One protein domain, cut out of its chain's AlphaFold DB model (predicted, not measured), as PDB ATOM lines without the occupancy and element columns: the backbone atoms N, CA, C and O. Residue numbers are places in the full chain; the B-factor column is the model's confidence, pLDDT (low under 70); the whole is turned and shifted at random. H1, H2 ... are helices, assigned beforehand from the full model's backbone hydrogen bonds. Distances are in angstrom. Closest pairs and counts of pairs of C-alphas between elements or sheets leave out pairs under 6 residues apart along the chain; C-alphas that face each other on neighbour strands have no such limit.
ATOM      1  N   VAL A 133     196.794 111.197 102.729       90.94
ATOM      2  CA  VAL A 133     198.263 111.074 102.755       90.94
ATOM      3  C   VAL A 133     198.743 110.521 104.099       90.94
ATOM      4  O   VAL A 133     199.621 109.654 104.148       90.94
ATOM      5  N   ALA A 134     198.150 110.987 105.200       94.56
ATOM      6  CA  ALA A 134     198.435 110.474 106.534       94.56
ATOM      7  C   ALA A 134     198.021 108.999 106.654       94.56
ATOM      8  O   ALA A 134     198.813 108.173 107.105       94.56
ATOM      9  N   TYR A 135     196.841 108.637 106.148       93.69
ATOM     10  CA  TYR A 135     196.370 107.256 106.115       93.69
ATOM     11  C   TYR A 135     197.319 106.341 105.327       93.69
ATOM     12  O   TYR A 135     197.765 105.306 105.832       93.69
ATOM     13  N   GLN A 136     197.697 106.746 104.112       91.12
ATOM     14  CA  GLN A 136     198.611 105.991 103.255       91.12
ATOM     15  C   GLN A 136     199.984 105.780 103.897       91.12
ATOM     16  O   GLN A 136     200.550 104.691 103.812       91.12
ATOM     17  N   SER A 137     200.516 106.806 104.560       92.75
ATOM     18  CA  SER A 137     201.857 106.757 105.146       92.75
ATOM     19  C   SER A 137     201.912 106.070 106.513       92.75
ATOM     20  O   SER A 137     202.922 105.440 106.827       92.75
ATOM     21  N   LEU A 138     200.853 106.163 107.322       95.00
ATOM     22  CA  LEU A 138     200.876 105.745 108.729       95.00
ATOM     23  C   LEU A 138     199.974 104.543 109.041       95.00
ATOM     24  O   LEU A 138     200.237 103.830 110.010       95.00
ATOM     25  N   CYS A 139     198.926 104.297 108.248       93.75
ATOM     26  CA  CYS A 139     197.862 103.346 108.591       93.75
ATOM     27  C   CYS A 139     197.846 102.109 107.682       93.75
ATOM     28  O   CYS A 139     197.686 100.989 108.178       93.75
ATOM     29  N   VAL A 140     198.057 102.289 106.373       91.50
ATOM     30  CA  VAL A 140     197.857 101.248 105.340       91.50
ATOM     31  C   VAL A 140     198.628  99.956 105.606       91.50
ATOM     32  O   VAL A 140     198.107  98.873 105.353       91.50
ATOM     33  N   THR A 141     199.839 100.027 106.164       91.38
ATOM     34  CA  THR A 141     200.626  98.810 106.450       91.38
ATOM     35  C   THR A 141     199.869  97.845 107.374       91.38
ATOM     36  O   THR A 141     199.909  96.633 107.173       91.38
ATOM     37  N   CYS A 142     199.135  98.362 108.363       93.06
ATOM     38  CA  CYS A 142     198.363  97.535 109.293       93.06
ATOM     39  C   CYS A 142     196.906  97.359 108.866       93.06
ATOM     40  O   CYS A 142     196.365  96.270 109.057       93.06
ATOM     41  N   HIS A 143     196.303  98.400 108.288       91.50
ATOM     42  CA  HIS A 143     194.864  98.483 108.035       91.50
ATOM     43  C   HIS A 143     194.448  98.238 106.581       91.50
ATOM     44  O   HIS A 143     193.271  98.029 106.319       91.50
ATOM     45  N   GLY A 144     195.394  98.183 105.644       89.00
ATOM     46  CA  GLY A 144     195.104  98.029 104.219       89.00
ATOM     47  C   GLY A 144     194.640  99.338 103.577       89.00
ATOM     48  O   GLY A 144     194.287 100.299 104.258       89.00
ATOM     49  N   ASN A 145     194.660  99.399 102.246       85.19
ATOM     50  CA  ASN A 145     194.173 100.570 101.499       85.19
ATOM     51  C   ASN A 145     192.645 100.716 101.547       85.19
ATOM     52  O   ASN A 145     192.126 101.797 101.304       85.19
ATOM     53  N   ASP A 146     191.957  99.619 101.833       82.12
ATOM     54  CA  ASP A 146     190.505  99.445 101.869       82.12
ATOM     55  C   ASP A 146     189.976  99.241 103.298       82.12
ATOM     56  O   ASP A 146     188.800  98.958 103.490       82.12
ATOM     57  N   GLY A 147     190.841  99.349 104.311       86.75
ATOM     58  CA  GLY A 147     190.470  99.115 105.705       86.75
ATOM     59  C   GLY A 147     190.233  97.646 106.067       86.75
ATOM     60  O   GLY A 147     189.890  97.377 107.217       86.75
ATOM     61  N   LEU A 148     190.418  96.688 105.151       85.06
ATOM     62  CA  LEU A 148     190.159  95.261 105.406       85.06
ATOM     63  C   LEU A 148     191.291  94.556 106.169       85.06
ATOM     64  O   LEU A 148     191.166  93.386 106.529       85.06
ATOM     65  N   GLY A 149     192.375  95.271 106.468       86.06
ATOM     66  CA  GLY A 149     193.583  94.733 107.077       86.06
ATOM     67  C   GLY A 149     194.739  94.667 106.079       86.06
ATOM     68  O   GLY A 149     194.604  94.223 104.944       86.06
ATOM     69  N   GLY A 150     195.904  95.141 106.519       85.12
ATOM     70  CA  GLY A 150     197.153  95.101 105.761       85.12
ATOM     71  C   GLY A 150     197.989  93.872 106.109       85.12
ATOM     72  O   GLY A 150     197.475  92.825 106.496       85.12
ATOM     73  N   THR A 151     199.314  94.010 106.075       84.25
ATOM     74  CA  THR A 151     200.237  92.915 106.426       84.25
ATOM     75  C   THR A 151     200.090  92.438 107.872       84.25
ATOM     76  O   THR A 151     200.472  91.316 108.194       84.25
ATOM     77  N   SER A 152     199.531  93.283 108.741       81.69
ATOM     78  CA  SER A 152     199.252  92.965 110.148       81.69
ATOM     79  C   SER A 152     197.820  92.469 110.393       81.69
ATOM     80  O   SER A 152     197.476  92.208 111.541       81.69
ATOM     81  N   ASN A 153     196.994  92.353 109.344       80.81
ATOM     82  CA  ASN A 153     195.606  91.878 109.377       80.81
ATOM     83  C   ASN A 153     194.684  92.610 110.379       80.81
ATOM     84  O   ASN A 153     193.783  92.006 110.959       80.81
ATOM     85  N   GLN A 154     194.914  93.911 110.606       86.88
ATOM     86  CA  GLN A 154     194.096  94.719 111.515       86.88
ATOM     87  C   GLN A 154     192.992  95.422 110.728       86.88
ATOM     88  O   GLN A 154     193.210  96.495 110.181       86.88
ATOM     89  N   SER A 155     191.807  94.827 110.671       87.56
ATOM     90  CA  SER A 155     190.660  95.451 110.004       87.56
ATOM     91  C   SER A 155     190.168  96.700 110.750       87.56
ATOM     92  O   SER A 155     190.239  96.773 111.979       87.56
ATOM     93  N   LEU A 156     189.686  97.688 109.995       87.44
ATOM     94  CA  LEU A 156     188.938  98.849 110.490       87.44
ATOM     95  C   LEU A 156     187.419  98.605 110.492       87.44
ATOM     96  O   LEU A 156     186.675  99.419 111.038       87.44
ATOM     97  N   PHE A 157     186.954  97.488 109.929       80.00
ATOM     98  CA  PHE A 157     185.562  97.057 110.041       80.00
ATOM     99  C   PHE A 157     185.279  96.573 111.472       80.00
ATOM    100  O   PHE A 157     186.167  96.058 112.151       80.00
ATOM    101  N   ASP A 158     184.053  96.791 111.955       73.50
ATOM    102  CA  ASP A 158     183.657  96.596 113.362       73.50
ATOM    103  C   ASP A 158     184.465  97.440 114.378       73.50
ATOM    104  O   ASP A 158     184.628  97.093 115.553       73.50
ATOM    105  N   CYS A 159     184.960  98.602 113.948       76.25
ATOM    106  CA  CYS A 159     185.691  99.528 114.804       76.25
ATOM    107  C   CYS A 159     184.770 100.228 115.822       76.25
ATOM    108  O   CYS A 159     184.060 101.186 115.512       76.25
ATOM    109  N   SER A 160     184.858  99.820 117.093       79.75
ATOM    110  CA  SER A 160     184.095 100.437 118.198       79.75
ATOM    111  C   SER A 160     184.364 101.936 118.401       79.75
ATOM    112  O   SER A 160     183.527 102.641 118.961       79.75
ATOM    113  N   GLN A 161     185.518 102.428 117.943       81.31
ATOM    114  CA  GLN A 161     185.926 103.832 118.063       81.31
ATOM    115  C   GLN A 161     185.500 104.688 116.865       81.31
ATOM    116  O   GLN A 161     185.632 105.906 116.906       81.31
ATOM    117  N   CYS A 162     184.949 104.075 115.818       80.88
ATOM    118  CA  CYS A 162     184.646 104.733 114.552       80.88
ATOM    119  C   CYS A 162     183.201 105.246 114.463       80.88
ATOM    120  O   CYS A 162     182.730 105.626 113.397       80.88
ATOM    121  N   ALA A 163     182.497 105.286 115.599       80.31
ATOM    122  CA  ALA A 163     181.115 105.751 115.682       80.31
ATOM    123  C   ALA A 163     180.949 107.241 115.329       80.31
ATOM    124  O   ALA A 163     179.868 107.655 114.916       80.31
ATOM    125  N   ASN A 164     181.981 108.062 115.540       85.69
ATOM    126  CA  ASN A 164     182.024 109.452 115.096       85.69
ATOM    127  C   ASN A 164     183.471 109.962 115.017       85.69
ATOM    128  O   ASN A 164     184.382 109.403 115.631       85.69
ATOM    129  N   ILE A 165     183.643 111.068 114.295       89.94
ATOM    130  CA  ILE A 165     184.939 111.691 113.994       89.94
ATOM    131  C   ILE A 165     185.701 112.086 115.265       89.94
ATOM    132  O   ILE A 165     186.908 111.868 115.338       89.94
ATOM    133  N   ASN A 166     185.026 112.621 116.288       93.12
ATOM    134  CA  ASN A 166     185.694 113.069 117.515       93.12
ATOM    135  C   ASN A 166     186.295 111.886 118.281       93.12
ATOM    136  O   ASN A 166     187.472 111.904 118.615       93.12
ATOM    137  N   MET A 167     185.516 110.822 118.492       93.44
ATOM    138  CA  MET A 167     186.017 109.614 119.151       93.44
ATOM    139  C   MET A 167     187.186 108.986 118.390       93.44
ATOM    140  O   MET A 167     188.191 108.614 118.995       93.44
ATOM    141  N   LEU A 168     187.064 108.876 117.065       93.81
ATOM    142  CA  LEU A 168     188.102 108.260 116.252       93.81
ATOM    143  C   LEU A 168     189.373 109.115 116.215       93.81
ATOM    144  O   LEU A 168     190.465 108.576 116.364       93.81
ATOM    145  N   SER A 169     189.251 110.434 116.067       96.38
ATOM    146  CA  SER A 169     190.407 111.340 116.065       96.38
ATOM    147  C   SER A 169     191.120 111.369 117.418       96.38
ATOM    148  O   SER A 169     192.346 111.287 117.450       96.38
ATOM    149  N   GLU A 170     190.391 111.375 118.540       95.88
ATOM    150  CA  GLU A 170     190.978 111.238 119.881       95.88
ATOM    151  C   GLU A 170     191.710 109.898 120.041       95.88
ATOM    152  O   GLU A 170     192.830 109.846 120.560       95.88
ATOM    153  N   TYR A 171     191.105 108.809 119.560       95.25
ATOM    154  CA  TYR A 171     191.728 107.491 119.593       95.25
ATOM    155  C   TYR A 171     193.003 107.443 118.748       95.25
ATOM    156  O   TYR A 171     194.014 106.914 119.222       95.25
ATOM    157  N   ILE A 172     192.967 108.007 117.534       96.06
ATOM    158  CA  ILE A 172     194.121 108.101 116.640       96.06
ATOM    159  C   ILE A 172     195.230 108.891 117.331       96.06
ATOM    160  O   ILE A 172     196.296 108.332 117.549       96.06
ATOM    161  N   ALA A 173     194.960 110.113 117.793       97.25
ATOM    162  CA  ALA A 173     195.962 110.966 118.432       97.25
ATOM    163  C   ALA A 173     196.632 110.318 119.655       97.25
ATOM    164  O   ALA A 173     197.819 110.529 119.914       97.25
ATOM    165  N   ALA A 174     195.886 109.523 120.425       96.25
ATOM    166  CA  ALA A 174     196.411 108.879 121.623       96.25
ATOM    167  C   ALA A 174     197.154 107.563 121.339       96.25
ATOM    168  O   ALA A 174     198.154 107.272 122.002       96.25
ATOM    169  N   ASN A 175     196.686 106.760 120.376       95.12
ATOM    170  CA  ASN A 175     197.083 105.352 120.248       95.12
ATOM    171  C   ASN A 175     197.673 104.978 118.885       95.12
ATOM    172  O   ASN A 175     198.244 103.892 118.763       95.12
ATOM    173  N   MET A 176     197.547 105.836 117.870       94.88
ATOM    174  CA  MET A 176     197.966 105.544 116.503       94.88
ATOM    175  C   MET A 176     198.879 106.629 115.921       94.88
ATOM    176  O   MET A 176     198.686 107.810 116.175       94.88
ATOM    177  N   PRO A 177     199.867 106.248 115.099       94.88
ATOM    178  CA  PRO A 177     200.249 104.871 114.779       94.88
ATOM    179  C   PRO A 177     200.902 104.155 115.978       94.88
ATOM    180  O   PRO A 177     201.555 104.786 116.804       94.88
ATOM    181  N   LEU A 178     200.782 102.820 116.055       90.62
ATOM    182  CA  LEU A 178     201.340 102.010 117.160       90.62
ATOM    183  C   LEU A 178     202.850 102.216 117.374       90.62
ATOM    184  O   LEU A 178     203.350 102.092 118.488       90.62
ATOM    185  N   ALA A 179     203.580 102.526 116.301       87.19
ATOM    186  CA  ALA A 179     205.014 102.799 116.343       87.19
ATOM    187  C   ALA A 179     205.362 104.203 116.891       87.19
ATOM    188  O   ALA A 179     206.537 104.499 117.097       87.19
ATOM    189  N   GLY A 180     204.364 105.061 117.127       91.69
ATOM    190  CA  GLY A 180     204.530 106.388 117.716       91.69
ATOM    191  C   GLY A 180     203.309 107.272 117.483       91.69
ATOM    192  O   GLY A 180     203.207 107.897 116.430       91.69
ATOM    193  N   SER A 181     202.417 107.373 118.472       92.38
ATOM    194  CA  SER A 181     201.159 108.122 118.336       92.38
ATOM    195  C   SER A 181     201.344 109.622 118.109       92.38
ATOM    196  O   SER A 181     200.581 110.252 117.385       92.38
ATOM    197  N   ALA A 182     202.448 110.185 118.604       93.06
ATOM    198  CA  ALA A 182     202.824 111.576 118.351       93.06
ATOM    199  C   ALA A 182     203.010 111.924 116.856       93.06
ATOM    200  O   ALA A 182     203.088 113.101 116.519       93.06
ATOM    201  N   ASN A 183     203.089 110.931 115.962       94.56
ATOM    202  CA  ASN A 183     203.230 111.153 114.523       94.56
ATOM    203  C   ASN A 183     201.925 111.587 113.835       94.56
ATOM    204  O   ASN A 183     201.987 112.041 112.696       94.56
ATOM    205  N   CYS A 184     200.765 111.444 114.482       96.88
ATOM    206  CA  CYS A 184     199.498 111.932 113.943       96.88
ATOM    207  C   CYS A 184     198.596 112.455 115.059       96.88
ATOM    208  O   CYS A 184     197.810 111.722 115.648       96.88
ATOM    209  N   VAL A 185     198.728 113.747 115.345       97.25
ATOM    210  CA  VAL A 185     197.956 114.481 116.357       97.25
ATOM    211  C   VAL A 185     197.278 115.692 115.720       97.25
ATOM    212  O   VAL A 185     197.541 116.008 114.557       97.25
ATOM    213  N   ASP A 186     196.410 116.364 116.476       96.00
ATOM    214  CA  ASP A 186     195.700 117.572 116.047       96.00
ATOM    215  C   ASP A 186     194.993 117.373 114.688       96.00
ATOM    216  O   ASP A 186     194.224 116.425 114.517       96.00
ATOM    217  N   GLU A 187     195.267 118.241 113.713       96.88
ATOM    218  CA  GLU A 187     194.672 118.217 112.373       96.88
ATOM    219  C   GLU A 187     194.926 116.890 111.640       96.88
ATOM    220  O   GLU A 187     194.007 116.360 111.023       96.88
ATOM    221  N   CYS A 188     196.105 116.269 111.805       97.31
ATOM    222  CA  CYS A 188     196.380 114.957 111.204       97.31
ATOM    223  C   CYS A 188     195.369 113.906 111.668       97.31
ATOM    224  O   CYS A 188     194.845 113.138 110.858       97.31
ATOM    225  N   ALA A 189     195.089 113.866 112.973       97.31
ATOM    226  CA  ALA A 189     194.191 112.874 113.548       97.31
ATOM    227  C   ALA A 189     192.736 113.124 113.135       97.31
ATOM    228  O   ALA A 189     192.013 112.172 112.841       97.31
ATOM    229  N   VAL A 190     192.321 114.394 113.079       96.88
ATOM    230  CA  VAL A 190     190.978 114.797 112.636       96.88
ATOM    231  C   VAL A 190     190.758 114.443 111.170       96.88
ATOM    232  O   VAL A 190     189.782 113.768 110.843       96.88
ATOM    233  N   ASP A 191     191.683 114.825 110.296       96.06
ATOM    234  CA  ASP A 191     191.565 114.573 108.864       96.06
ATOM    235  C   ASP A 191     191.624 113.077 108.546       96.06
ATOM    236  O   ASP A 191     190.837 112.577 107.746       96.06
ATOM    237  N   THR A 192     192.503 112.329 109.218       95.44
ATOM    238  CA  THR A 192     192.581 110.869 109.047       95.44
ATOM    239  C   THR A 192     191.304 110.181 109.536       95.44
ATOM    240  O   THR A 192     190.822 109.259 108.884       95.44
ATOM    241  N   ALA A 193     190.718 110.631 110.653       94.12
ATOM    242  CA  ALA A 193     189.438 110.111 111.132       94.12
ATOM    243  C   ALA A 193     188.298 110.390 110.143       94.12
ATOM    244  O   ALA A 193     187.501 109.493 109.868       94.12
ATOM    245  N   ASN A 194     188.244 111.606 109.588       91.12
ATOM    246  CA  ASN A 194     187.295 111.970 108.535       91.12
ATOM    247  C   ASN A 194     187.444 111.061 107.313       91.12
ATOM    248  O   ASN A 194     186.453 110.493 106.861       91.12
ATOM    249  N   TYR A 195     188.674 110.872 106.827       89.62
ATOM    250  CA  TYR A 195     188.961 109.987 105.697       89.62
ATOM    251  C   TYR A 195     188.505 108.547 105.965       89.62
ATOM    252  O   TYR A 195     187.812 107.948 105.152       89.62
ATOM    253  N   ILE A 196     188.839 107.989 107.132       89.38
ATOM    254  CA  ILE A 196     188.453 106.618 107.488       89.38
ATOM    255  C   ILE A 196     186.926 106.456 107.522       89.38
ATOM    256  O   ILE A 196     186.398 105.473 107.006       89.38
ATOM    257  N   ILE A 197     186.205 107.398 108.131       85.12
ATOM    258  CA  ILE A 197     184.749 107.291 108.276       85.12
ATOM    259  C   ILE A 197     184.044 107.466 106.928       85.12
ATOM    260  O   ILE A 197     183.129 106.701 106.629       85.12
ATOM    261  N   ASN A 198     184.470 108.442 106.127       79.44
ATOM    262  CA  ASN A 198     183.748 108.833 104.917       79.44
ATOM    263  C   ASN A 198     184.191 108.040 103.680       79.44
ATOM    264  O   ASN A 198     183.342 107.635 102.893       79.44
ATOM    265  N   GLU A 199     185.489 107.753 103.542       78.19
ATOM    266  CA  GLU A 199     186.048 107.173 102.311       78.19
ATOM    267  C   GLU A 199     186.283 105.666 102.394       78.19
ATOM    268  O   GLU A 199     186.131 104.954 101.405       78.19
ATOM    269  N   ILE A 200     186.631 105.147 103.574       77.69
ATOM    270  CA  ILE A 200     186.787 103.694 103.777       77.69
ATOM    271  C   ILE A 200     185.426 103.042 104.081       77.69
ATOM    272  O   ILE A 200     185.268 101.832 103.941       77.69
ATOM    273  N   ASN A 201     184.418 103.852 104.435       66.00
ATOM    274  CA  ASN A 201     183.028 103.448 104.656       66.00
ATOM    275  C   ASN A 201     182.886 102.239 105.601       66.00
ATOM    276  O   ASN A 201     182.182 101.263 105.342       66.00
TER     277      ASN A 201
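Overview. This is residues 133 to 201 of the 212 residues of the protein "Cytochrome c domain-containing protein" of SAR86 cluster bacterium (UniProt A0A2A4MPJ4). Two helices, H3 and H4, cross at a steep tilt and make one side of a compact body; short H1 packs on H4, while tiny H2 lies toward the far side, and the long unnamed stretch 144 to 164 leads from H2 back to H3. The printed part has 69 residues with four named helices, H1 to H4 in chain order, and no named strand; the class is all helix, with 33 residues in named elements, under half. The radius of gyration of the C-alphas is 10.5 A, the spans 26 by 24 by 20 A.

Along the chain. Find C-alpha 133 at (198.263, 111.074, 102.755), where H1, residues 133 to 138, begins. H2 is residues 140 to 143. H3, residues 165 to 175, runs 15.1 A. H4, residues 187 to 198, runs 16.2 A to C-alpha 198 at (183.748, 108.833, 104.917).

Arrangement. Look at H1 and H4: they touch, about perpendicular at 81 degrees, the closest C-alphas, of Tyr 135 and Thr 192, 6.0 A apart. H1 and H2 meet only through their link. H3 and H4 touch at a steep tilt of 55 degrees, opposite ways, the closest C-alphas, of Ser 169 and Ala 189, 4.8 A apart. H2 is apart from H3 and H4. Every O i to N i+4 pair is within hydrogen-bond range in H1, H3 and H4; H2 is too short for one.

Size, cuts and confidence. The C-alphas farthest apart, of Thr 151 and Asn 166, are 27.2 A apart. The printed part has no cut. The links H2 to H3 and H3 to H4 are long. Look for low confidence at residue 201, under 70.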